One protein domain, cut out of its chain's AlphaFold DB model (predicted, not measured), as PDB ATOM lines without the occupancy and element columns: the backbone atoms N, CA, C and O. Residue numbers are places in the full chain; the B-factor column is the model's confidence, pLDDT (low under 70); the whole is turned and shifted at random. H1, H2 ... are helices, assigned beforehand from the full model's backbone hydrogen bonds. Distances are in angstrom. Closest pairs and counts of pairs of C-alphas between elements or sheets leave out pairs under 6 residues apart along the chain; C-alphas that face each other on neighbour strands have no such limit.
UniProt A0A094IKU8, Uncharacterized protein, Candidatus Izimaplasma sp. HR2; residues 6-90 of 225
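This is residues 6 to 90 of the 225 residues of an uncharacterized protein of Candidatus Izimaplasma sp. HR2 (UniProt A0A094IKU8). Two long helices, H2 and H3, make a helical hairpin and cross as an X. The short H1 comes before them, and its residues 6 to 12 stick out. The printed part has 85 residues, with three named helices in the order H1, H2, H3 and no named strand; its class is all helix. It is loose, with a radius of gyration of the C-alphas of 15.9 A, and flat, spanning 52 by 29 by 15 A.

H1, residues 6 to 14, is close to but not clearly touching H2, residues 22 to 49; their closest C-alphas, of Val 13 and Ile 29, are 7.7 A apart. They run opposite ways at a steep tilt of 50 degrees. H2 touches H3, residues 56 to 89, which meets it with residues 59 to 75 alone; the closest C-alphas, of Ala 40 and Phe 67, are 5.3 A apart. This hairpin runs opposite ways at a steep tilt of 38 degrees. H1 and H3 are apart. In H1, H2 and H3 every O i to N i+4 pair is within hydrogen-bond range.

H1 begins at C-alpha 6 (161.321, 108.718, 162.763) and is 11.9 A long. H2 measures 40.3 A, and H3 48.4 A, ending at C-alpha 89 (153.901, 74.558, 155.744).

The farthest C-alphas, of Thr 54 and Ser 90, are 52.6 A apart. The printed part has no cut, and both links are short. Residues 6 to 21 and 23 to 24 have pLDDT under 70.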
ATOM      1  N   LYS A   6     161.632 109.391 164.040       48.88
ATOM      2  CA  LYS A   6     161.321 108.718 162.763       48.88
ATOM      3  C   LYS A   6     162.324 107.610 162.441       48.88
ATOM      4  O   LYS A   6     161.938 106.579 161.901       48.88
ATOM      5  N   TRP A   7     163.589 107.797 162.819       49.09
ATOM      6  CA  TRP A   7     164.638 106.803 162.594       49.09
ATOM      7  C   TRP A   7     164.431 105.543 163.444       49.09
ATOM      8  O   TRP A   7     164.707 104.452 162.965       49.09
ATOM      9  N   ILE A   8     163.866 105.659 164.651       54.41
ATOM     10  CA  ILE A   8     163.578 104.505 165.520       54.41
ATOM     11  C   ILE A   8     162.491 103.628 164.889       54.41
ATOM     12  O   ILE A   8     162.652 102.416 164.788       54.41
ATOM     13  N   LEU A   9     161.416 104.244 164.390       47.47
ATOM     14  CA  LEU A   9     160.385 103.551 163.611       47.47
ATOM     15  C   LEU A   9     160.960 102.949 162.323       47.47
ATOM     16  O   LEU A   9     160.665 101.801 162.015       47.47
ATOM     17  N   GLY A  10     161.826 103.683 161.619       50.56
ATOM     18  CA  GLY A  10     162.514 103.191 160.424       50.56
ATOM     19  C   GLY A  10     163.419 101.984 160.690       50.56
ATOM     20  O   GLY A  10     163.443 101.061 159.885       50.56
ATOM     21  N   ILE A  11     164.109 101.937 161.835       51.94
ATOM     22  CA  ILE A  11     164.947 100.795 162.235       51.94
ATOM     23  C   ILE A  11     164.093  99.600 162.665       51.94
ATOM     24  O   ILE A  11     164.406  98.468 162.299       51.94
ATOM     25  N   ILE A  12     163.001  99.824 163.400       51.91
ATOM     26  CA  ILE A  12     162.084  98.746 163.803       51.91
ATOM     27  C   ILE A  12     161.418  98.122 162.568       51.91
ATOM     28  O   ILE A  12     161.349  96.903 162.465       51.91
ATOM     29  N   VAL A  13     160.989  98.942 161.606       53.78
ATOM     30  CA  VAL A  13     160.366  98.480 160.355       53.78
ATOM     31  C   VAL A  13     161.398  97.842 159.419       53.78
ATOM     32  O   VAL A  13     161.138  96.783 158.861       53.78
ATOM     33  N   GLY A  14     162.590  98.428 159.288       48.75
ATOM     34  CA  GLY A  14     163.645  97.927 158.400       48.75
ATOM     35  C   GLY A  14     164.336  96.646 158.880       48.75
ATOM     36  O   GLY A  14     164.917  95.934 158.067       48.75
ATOM     37  N   SER A  15     164.273  96.329 160.177       48.84
ATOM     38  CA  SER A  15     164.832  95.088 160.744       48.84
ATOM     39  C   SER A  15     163.846  93.916 160.767       48.84
ATOM     40  O   SER A  15     164.240  92.783 161.041       48.84
ATOM     41  N   MET A  16     162.571  94.158 160.453       50.00
ATOM     42  CA  MET A  16     161.521  93.144 160.433       50.00
ATOM     43  C   MET A  16     161.361  92.536 159.032       50.00
ATOM     44  O   MET A  16     160.388  92.801 158.336       50.00
ATOM     45  N   THR A  17     162.294  91.675 158.619       55.28
ATOM     46  CA  THR A  17     162.027  90.722 157.525       55.28
ATOM     47  C   THR A  17     161.193  89.575 158.089       55.28
ATOM     48  O   THR A  17     161.732  88.622 158.656       55.28
ATOM     49  N   LEU A  18     159.871  89.703 158.017       56.78
ATOM     50  CA  LEU A  18     158.916  88.792 158.648       56.78
ATOM     51  C   LEU A  18     158.519  87.632 157.724       56.78
ATOM     52  O   LEU A  18     158.308  86.520 158.206       56.78
ATOM     53  N   SER A  19     158.463  87.861 156.409       57.72
ATOM     54  CA  SER A  19     158.083  86.852 155.406       57.72
ATOM     55  C   SER A  19     159.189  86.513 154.400       57.72
ATOM     56  O   SER A  19     159.044  85.573 153.621       57.72
ATOM     57  N   GLY A  20     160.298  87.265 154.402       58.19
ATOM     58  CA  GLY A  20     161.392  87.119 153.431       58.19
ATOM     59  C   GLY A  20     161.130  87.805 152.082       58.19
ATOM     60  O   GLY A  20     162.024  87.852 151.239       58.19
ATOM     61  N   LEU A  21     159.941  88.387 151.888       67.50
ATOM     62  CA  LEU A  21     159.589  89.244 150.757       67.50
ATOM     63  C   LEU A  21     159.351  90.669 151.271       67.50
ATOM     64  O   LEU A  21     158.290  90.965 151.815       67.50
ATOM     65  N   ALA A  22     160.318  91.566 151.051       70.00
ATOM     66  CA  ALA A  22     160.278  92.938 151.573       70.00
ATOM     67  C   ALA A  22     158.984  93.702 151.217       70.00
ATOM     68  O   ALA A  22     158.451  94.429 152.046       70.00
ATOM     69  N   ILE A  23     158.438  93.473 150.016       69.88
ATOM     70  CA  ILE A  23     157.188  94.099 149.548       69.88
ATOM     71  C   ILE A  23     155.983  93.653 150.390       69.88
ATOM     72  O   ILE A  23     155.092  94.449 150.685       69.88
ATOM     73  N   LEU A  24     155.933  92.371 150.764       68.56
ATOM     74  CA  LEU A  24     154.821  91.824 151.537       68.56
ATOM     75  C   LEU A  24     154.889  92.303 152.990       68.56
ATOM     76  O   LEU A  24     153.862  92.655 153.564       68.56
ATOM     77  N   ASP A  25     156.098  92.389 153.545       72.75
ATOM     78  CA  ASP A  25     156.332  92.909 154.893       72.75
ATOM     79  C   ASP A  25     155.965  94.398 154.993       72.75
ATOM     80  O   ASP A  25     155.261  94.799 155.922       72.75
ATOM     81  N   GLU A  26     156.343  95.210 154.000       80.12
ATOM     82  CA  GLU A  26     155.973  96.629 153.930       80.12
ATOM     83  C   GLU A  26     154.451  96.823 153.865       80.12
ATOM     84  O   GLU A  26     153.892  97.609 154.636       80.12
ATOM     85  N   LEU A  27     153.760  96.059 153.010       82.00
ATOM     86  CA  LEU A  27     152.303  96.127 152.879       82.00
ATOM     87  C   LEU A  27     151.602  95.730 154.182       82.00
ATOM     88  O   LEU A  27     150.679  96.416 154.624       82.00
ATOM     89  N   VAL A  28     152.041  94.644 154.823       84.00
ATOM     90  CA  VAL A  28     151.458  94.179 156.091       84.00
ATOM     91  C   VAL A  28     151.636  95.226 157.183       84.00
ATOM     92  O   VAL A  28     150.677  95.552 157.887       84.00
ATOM     93  N   ILE A  29     152.836  95.788 157.313       86.44
ATOM     94  CA  ILE A  29     153.115  96.837 158.293       86.44
ATOM     95  C   ILE A  29     152.235  98.056 158.003       86.44
ATOM     96  O   ILE A  29     151.564  98.548 158.908       86.44
ATOM     97  N   GLN A  30     152.137  98.502 156.751       88.25
ATOM     98  CA  GLN A  30     151.278  99.629 156.385       88.25
ATOM     99  C   GLN A  30     149.808  99.389 156.763       88.25
ATOM    100  O   GLN A  30     149.152 100.285 157.305       88.25
ATOM    101  N   VAL A  31     149.297  98.172 156.547       90.38
ATOM    102  CA  VAL A  31     147.939  97.777 156.952       90.38
ATOM    103  C   VAL A  31     147.783  97.810 158.474       90.38
ATOM    104  O   VAL A  31     146.807  98.380 158.963       90.38
ATOM    105  N   ILE A  32     148.745  97.277 159.234       92.00
ATOM    106  CA  ILE A  32     148.721  97.296 160.707       92.00
ATOM    107  C   ILE A  32     148.713  98.732 161.239       92.00
ATOM    108  O   ILE A  32     147.907  99.064 162.111       92.00
ATOM    109  N   PHE A  33     149.576  99.600 160.709       91.38
ATOM    110  CA  PHE A  33     149.647 101.006 161.109       91.38
ATOM    111  C   PHE A  33     148.352 101.750 160.767       91.38
ATOM    112  O   PHE A  33     147.836 102.500 161.598       91.38
ATOM    113  N   SER A  34     147.791 101.509 159.581       92.69
ATOM    114  CA  SER A  34     146.517 102.098 159.163       92.69
ATOM    115  C   SER A  34     145.367 101.658 160.076       92.69
ATOM    116  O   SER A  34     144.682 102.500 160.661       92.69
ATOM    117  N   ALA A  35     145.210 100.348 160.289       92.94
ATOM    118  CA  ALA A  35     144.156  99.783 161.130       92.94
ATOM    119  C   ALA A  35     144.257 100.274 162.582       92.94
ATOM    120  O   ALA A  35     143.272 100.749 163.152       92.94
ATOM    121  N   SER A  36     145.463 100.245 163.157       93.19
ATOM    122  CA  SER A  36     145.723 100.761 164.507       93.19
ATOM    123  C   SER A  36     145.380 102.244 164.611       93.19
ATOM    124  O   SER A  36     144.801 102.683 165.604       93.19
ATOM    125  N   GLY A  37     145.705 103.022 163.576       91.12
ATOM    126  CA  GLY A  37     145.407 104.447 163.497       91.12
ATOM    127  C   GLY A  37     143.908 104.714 163.536       91.12
ATOM    128  O   GLY A  37     143.453 105.488 164.378       91.12
ATOM    129  N   VAL A  38     143.145 104.050 162.663       95.38
ATOM    130  CA  VAL A  38     141.682 104.196 162.564       95.38
ATOM    131  C   VAL A  38     141.003 103.835 163.884       95.38
ATOM    132  O   VAL A  38     140.185 104.608 164.386       95.38
ATOM    133  N   ILE A  39     141.381 102.708 164.489       94.50
ATOM    134  CA  ILE A  39     140.790 102.247 165.752       94.50
ATOM    135  C   ILE A  39     141.145 103.202 166.896       94.50
ATOM    136  O   ILE A  39     140.262 103.603 167.652       94.50
ATOM    137  N   ALA A  40     142.405 103.635 167.001       93.44
ATOM    138  CA  ALA A  40     142.823 104.585 168.033       93.44
ATOM    139  C   ALA A  40     142.096 105.934 167.901       93.44
ATOM    140  O   ALA A  40     141.654 106.496 168.902       93.44
ATOM    141  N   TYR A  41     141.936 106.447 166.676       92.38
ATOM    142  CA  TYR A  41     141.150 107.656 166.415       92.38
ATOM    143  C   TYR A  41     139.688 107.489 166.832       92.38
ATOM    144  O   TYR A  41     139.142 108.374 167.487       92.38
ATOM    145  N   SER A  42     139.069 106.367 166.464       93.31
ATOM    146  CA  SER A  42     137.667 106.085 166.772       93.31
ATOM    147  C   SER A  42     137.429 105.979 168.282       93.31
ATOM    148  O   SER A  42     136.532 106.636 168.811       93.31
ATOM    149  N   LEU A  43     138.289 105.247 168.999       91.94
ATOM    150  CA  LEU A  43     138.207 105.093 170.454       91.94
ATOM    151  C   LEU A  43     138.372 106.429 171.182       91.94
ATOM    152  O   LEU A  43     137.560 106.770 172.037       91.94
ATOM    153  N   VAL A  44     139.384 107.221 170.823       91.94
ATOM    154  CA  VAL A  44     139.592 108.535 171.455       91.94
ATOM    155  C   VAL A  44     138.475 109.511 171.097       91.94
ATOM    156  O   VAL A  44     138.047 110.280 171.954       91.94
ATOM    157  N   GLY A  45     137.958 109.461 169.868       89.06
ATOM    158  CA  GLY A  45     136.789 110.244 169.461       89.06
ATOM    159  C   GLY A  45     135.552 109.917 170.301       89.06
ATOM    160  O   GLY A  45     134.858 110.827 170.750       89.06
ATOM    161  N   SER A  46     135.322 108.635 170.594       90.88
ATOM    162  CA  SER A  46     134.243 108.194 171.485       90.88
ATOM    163  C   SER A  46     134.446 108.667 172.934       90.88
ATOM    164  O   SER A  46     133.507 109.150 173.569       90.88
ATOM    165  N   LEU A  47     135.680 108.621 173.446       88.94
ATOM    166  CA  LEU A  47     136.019 109.108 174.792       88.94
ATOM    167  C   LEU A  47     135.857 110.631 174.939       88.94
ATOM    168  O   LEU A  47     135.431 111.110 175.989       88.94
ATOM    169  N   LEU A  48     136.153 111.393 173.884       87.75
ATOM    170  CA  LEU A  48     135.861 112.828 173.824       87.75
ATOM    171  C   LEU A  48     134.349 113.091 173.788       87.75
ATOM    172  O   LEU A  48     133.861 113.963 174.500       87.75
ATOM    173  N   GLY A  49     133.598 112.319 172.994       85.69
ATOM    174  CA  GLY A  49     132.141 112.459 172.871       85.69
ATOM    175  C   GLY A  49     131.372 112.141 174.157       85.69
ATOM    176  O   GLY A  49     130.314 112.713 174.395       85.69
ATOM    177  N   THR A  50     131.918 111.274 175.011       88.12
ATOM    178  CA  THR A  50     131.348 110.926 176.326       88.12
ATOM    179  C   THR A  50     131.782 111.872 177.451       88.12
ATOM    180  O   THR A  50     131.327 111.722 178.581       88.12
ATOM    181  N   GLY A  51     132.652 112.850 177.168       83.12
ATOM    182  CA  GLY A  51     133.168 113.800 178.162       83.12
ATOM    183  C   GLY A  51     134.189 113.206 179.138       83.12
ATOM    184  O   GLY A  51     134.588 113.874 180.088       83.12
ATOM    185  N   LEU A  52     134.634 111.968 178.901       82.94
ATOM    186  CA  LEU A  52     135.595 111.249 179.743       82.94
ATOM    187  C   LEU A  52     137.009 111.840 179.622       82.94
ATOM    188  O   LEU A  52     137.802 111.783 180.558       82.94
ATOM    189  N   ILE A  53     137.303 112.453 178.473       84.31
ATOM    190  CA  ILE A  53     138.483 113.287 178.242       84.31
ATOM    191  C   ILE A  53     137.991 114.673 177.833       84.31
ATOM    192  O   ILE A  53     137.267 114.817 176.852       84.31
ATOM    193  N   THR A  54     138.387 115.705 178.572       79.94
ATOM    194  CA  THR A  54     137.912 117.082 178.356       79.94
ATOM    195  C   THR A  54     138.928 117.956 177.622       79.94
ATOM    196  O   THR A  54     138.558 118.932 176.970       79.94
ATOM    197  N   SER A  55     140.215 117.599 177.669       86.88
ATOM    198  CA  SER A  55     141.301 118.360 177.048       86.88
ATOM    199  C   SER A  55     141.792 117.725 175.747       86.88
ATOM    200  O   SER A  55     142.058 116.524 175.668       86.88
ATOM    201  N   ARG A  56     142.016 118.560 174.722       82.44
ATOM    202  CA  ARG A  56     142.632 118.133 173.450       82.44
ATOM    203  C   ARG A  56     144.046 117.575 173.640       82.44
ATOM    204  O   ARG A  56     144.452 116.689 172.890       82.44
ATOM    205  N   ALA A  57     144.790 118.078 174.627       85.56
ATOM    206  CA  ALA A  57     146.145 117.607 174.912       85.56
ATOM    207  C   ALA A  57     146.138 116.170 175.460       85.56
ATOM    208  O   ALA A  57     146.942 115.339 175.033       85.56
ATOM    209  N   ASP A  58     145.183 115.859 176.335       85.50
ATOM    210  CA  ASP A  58     145.034 114.525 176.922       85.50
ATOM    211  C   ASP A  58     144.508 113.520 175.899       85.50
ATOM    212  O   ASP A  58     144.987 112.389 175.844       85.50
ATOM    213  N   ALA A  59     143.623 113.952 174.995       85.56
ATOM    214  CA  ALA A  59     143.181 113.136 173.868       85.56
ATOM    215  C   ALA A  59     144.340 112.758 172.931       85.56
ATOM    216  O   ALA A  59     144.427 111.616 172.481       85.56
ATOM    217  N   GLY A  60     145.271 113.684 172.671       86.25
ATOM    218  CA  GLY A  60     146.476 113.403 171.886       86.25
ATOM    219  C   GLY A  60     147.370 112.339 172.533       86.25
ATOM    220  O   GLY A  60     147.803 111.404 171.856       86.25
ATOM    221  N   ARG A  61     147.592 112.436 173.851       87.94
ATOM    222  CA  ARG A  61     148.375 111.447 174.616       87.94
ATOM    223  C   ARG A  61     147.685 110.086 174.667       87.94
ATOM    224  O   ARG A  61     148.322 109.078 174.370       87.94
ATOM    225  N   ALA A  62     146.390 110.061 174.980       88.44
ATOM    226  CA  ALA A  62     145.592 108.838 175.028       88.44
ATOM    227  C   ALA A  62     145.589 108.127 173.673       88.44
ATOM    228  O   ALA A  62     145.810 106.921 173.599       88.44
ATOM    229  N   ARG A  63     145.431 108.884 172.583       89.19
ATOM    230  CA  ARG A  63     145.453 108.331 171.230       89.19
ATOM    231  C   ARG A  63     146.790 107.698 170.885       89.19
ATOM    232  O   ARG A  63     146.798 106.616 170.309       89.19
ATOM    233  N   MET A  64     147.901 108.343 171.228       88.69
ATOM    234  CA  MET A  64     149.224 107.780 170.966       88.69
ATOM    235  C   MET A  64     149.486 106.528 171.812       88.69
ATOM    236  O   MET A  64     150.007 105.548 171.288       88.69
ATOM    237  N   GLY A  65     149.059 106.521 173.079       89.19
ATOM    238  CA  GLY A  65     149.146 105.341 173.945       89.19
ATOM    239  C   GLY A  65     148.340 104.156 173.409       89.19
ATOM    240  O   GLY A  65     148.883 103.065 173.246       89.19
ATOM    241  N   ILE A  66     147.072 104.386 173.054       92.38
ATOM    242  CA  ILE A  66     146.191 103.367 172.459       92.38
ATOM    243  C   ILE A  66     146.756 102.874 171.125       92.38
ATOM    244  O   ILE A  66     146.748 101.677 170.861       92.38
ATOM    245  N   PHE A  67     147.287 103.777 170.299       90.94
ATOM    246  CA  PHE A  67     147.900 103.424 169.022       90.94
ATOM    247  C   PHE A  67     149.098 102.486 169.194       90.94
ATOM    248  O   PHE A  67     149.140 101.437 168.560       90.94
ATOM    249  N   ILE A  68     150.047 102.823 170.074       91.06
ATOM    250  CA  ILE A  68     151.231 101.987 170.334       91.06
ATOM    251  C   ILE A  68     150.811 100.616 170.877       91.06
ATOM    252  O   ILE A  68     151.323  99.589 170.433       91.06
ATOM    253  N   PHE A  69     149.845 100.594 171.797       92.69
ATOM    254  CA  PHE A  69     149.306  99.357 172.354       92.69
ATOM    255  C   PHE A  69     148.658  98.468 171.279       92.69
ATOM    256  O   PHE A  69     148.939  97.273 171.213       92.69
ATOM    257  N   LEU A  70     147.848  99.051 170.391       92.50
ATOM    258  CA  LEU A  70     147.226  98.338 169.273       92.50
ATOM    259  C   LEU A  70     148.261  97.793 168.291       92.50
ATOM    260  O   LEU A  70     148.159  96.633 167.901       92.50
ATOM    261  N   VAL A  71     149.277  98.584 167.933       91.50
ATOM    262  CA  VAL A  71     150.362  98.121 167.055       91.50
ATOM    263  C   VAL A  71     151.043  96.892 167.659       91.50
ATOM    264  O   VAL A  71     151.246  95.907 166.955       91.50
ATOM    265  N   PHE A  72     151.322  96.894 168.966       89.38
ATOM    266  CA  PHE A  72     151.927  95.742 169.638       89.38
ATOM    267  C   PHE A  72     151.036  94.491 169.579       89.38
ATOM    268  O   PHE A  72     151.525  93.390 169.309       89.38
ATOM    269  N   ILE A  73     149.722  94.653 169.769       93.12
ATOM    270  CA  ILE A  73     148.745  93.562 169.636       93.12
ATOM    271  C   ILE A  73     148.731  93.018 168.207       93.12
ATOM    272  O   ILE A  73     148.864  91.811 168.012       93.12
ATOM    273  N   PHE A  74     148.590  93.882 167.205       90.44
ATOM    274  CA  PHE A  74     148.498  93.451 165.811       90.44
ATOM    275  C   PHE A  74     149.778  92.776 165.324       90.44
ATOM    276  O   PHE A  74     149.697  91.746 164.658       90.44
ATOM    277  N   VAL A  75     150.951  93.290 165.705       87.06
ATOM    278  CA  VAL A  75     152.234  92.635 165.410       87.06
ATOM    279  C   VAL A  75     152.314  91.267 166.095       87.06
ATOM    280  O   VAL A  75     152.724  90.295 165.467       87.06
ATOM    281  N   SER A  76     151.857  91.147 167.345       87.38
ATOM    282  CA  SER A  76     151.829  89.861 168.059       87.38
ATOM    283  C   SER A  76     150.909  88.839 167.381       87.38
ATOM    284  O   SER A  76     151.294  87.683 167.197       87.38
ATOM    285  N   ILE A  77     149.713  89.265 166.960       90.06
ATOM    286  CA  ILE A  77     148.774  88.432 166.193       90.06
ATOM    287  C   ILE A  77     149.418  87.998 164.875       90.06
ATOM    288  O   ILE A  77     149.364  86.822 164.521       90.06
ATOM    289  N   TYR A  78     150.068  88.919 164.169       85.56
ATOM    290  CA  TYR A  78     150.730  88.624 162.905       85.56
ATOM    291  C   TYR A  78     151.853  87.588 163.059       85.56
ATOM    292  O   TYR A  78     151.894  86.612 162.310       85.56
ATOM    293  N   LEU A  79     152.704  87.720 164.079       83.00
ATOM    294  CA  LEU A  79     153.735  86.726 164.396       83.00
ATOM    295  C   LEU A  79     153.135  85.348 164.711       83.00
ATOM    296  O   LEU A  79     153.664  84.322 164.278       83.00
ATOM    297  N   MET A  80     152.012  85.311 165.433       83.81
ATOM    298  CA  MET A  80     151.298  84.065 165.713       83.81
ATOM    299  C   MET A  80     150.756  83.424 164.431       83.81
ATOM    300  O   MET A  80     150.895  82.214 164.253       83.81
ATOM    301  N   ILE A  81     150.203  84.224 163.516       83.50
ATOM    302  CA  ILE A  81     149.738  83.759 162.203       83.50
ATOM    303  C   ILE A  81     150.902  83.180 161.398       83.50
ATOM    304  O   ILE A  81     150.782  82.062 160.903       83.50
ATOM    305  N   ILE A  82     152.046  83.871 161.317       79.94
ATOM    306  CA  ILE A  82     153.235  83.342 160.627       79.94
ATOM    307  C   ILE A  82     153.664  82.014 161.243       79.94
ATOM    308  O   ILE A  82     153.954  81.068 160.515       79.94
ATOM    309  N   LYS A  83     153.676  81.896 162.574       80.06
ATOM    310  CA  LYS A  83     154.036  80.646 163.253       80.06
ATOM    311  C   LYS A  83     153.087  79.501 162.893       80.06
ATOM    312  O   LYS A  83     153.535  78.380 162.677       80.06
ATOM    313  N   ILE A  84     151.788  79.776 162.803       77.56
ATOM    314  CA  ILE A  84     150.788  78.783 162.386       77.56
ATOM    315  C   ILE A  84     150.980  78.411 160.917       77.56
ATOM    316  O   ILE A  84     150.956  77.231 160.590       77.56
ATOM    317  N   ILE A  85     151.198  79.391 160.039       75.56
ATOM    318  CA  ILE A  85     151.408  79.168 158.603       75.56
ATOM    319  C   ILE A  85     152.687  78.366 158.364       75.56
ATOM    320  O   ILE A  85     152.664  77.397 157.617       75.56
ATOM    321  N   THR A  86     153.788  78.722 159.019       77.00
ATOM    322  CA  THR A  86     155.067  78.002 158.917       77.00
ATOM    323  C   THR A  86     154.972  76.599 159.498       77.00
ATOM    324  O   THR A  86     155.486  75.665 158.895       77.00
ATOM    325  N   TRP A  87     154.253  76.411 160.608       81.50
ATOM    326  CA  TRP A  87     153.933  75.081 161.123       81.50
ATOM    327  C   TRP A  87     153.088  74.279 160.124       81.50
ATOM    328  O   TRP A  87     153.422  73.138 159.815       81.50
ATOM    329  N   LEU A  88     152.054  74.891 159.545       74.50
ATOM    330  CA  LEU A  88     151.212  74.268 158.528       74.50
ATOM    331  C   LEU A  88     151.986  73.960 157.246       74.50
ATOM    332  O   LEU A  88     151.644  72.991 156.588       74.50
ATOM    333  N   LEU A  89     153.001  74.751 156.892       73.56
ATOM    334  CA  LEU A  89     153.901  74.558 155.744       73.56
ATOM    335  C   LEU A  89     155.069  73.605 156.040       73.56
ATOM    336  O   LEU A  89     155.743  73.160 155.117       73.56
ATOM    337  N   SER A  90     155.318  73.286 157.314       78.81
ATOM    338  CA  SER A  90     156.391  72.370 157.720       78.81
ATOM    339  C   SER A  90     156.065  70.903 157.446       78.81
ATOM    340  O   SER A  90     156.943  70.043 157.546       78.81
TER     341      SER A  90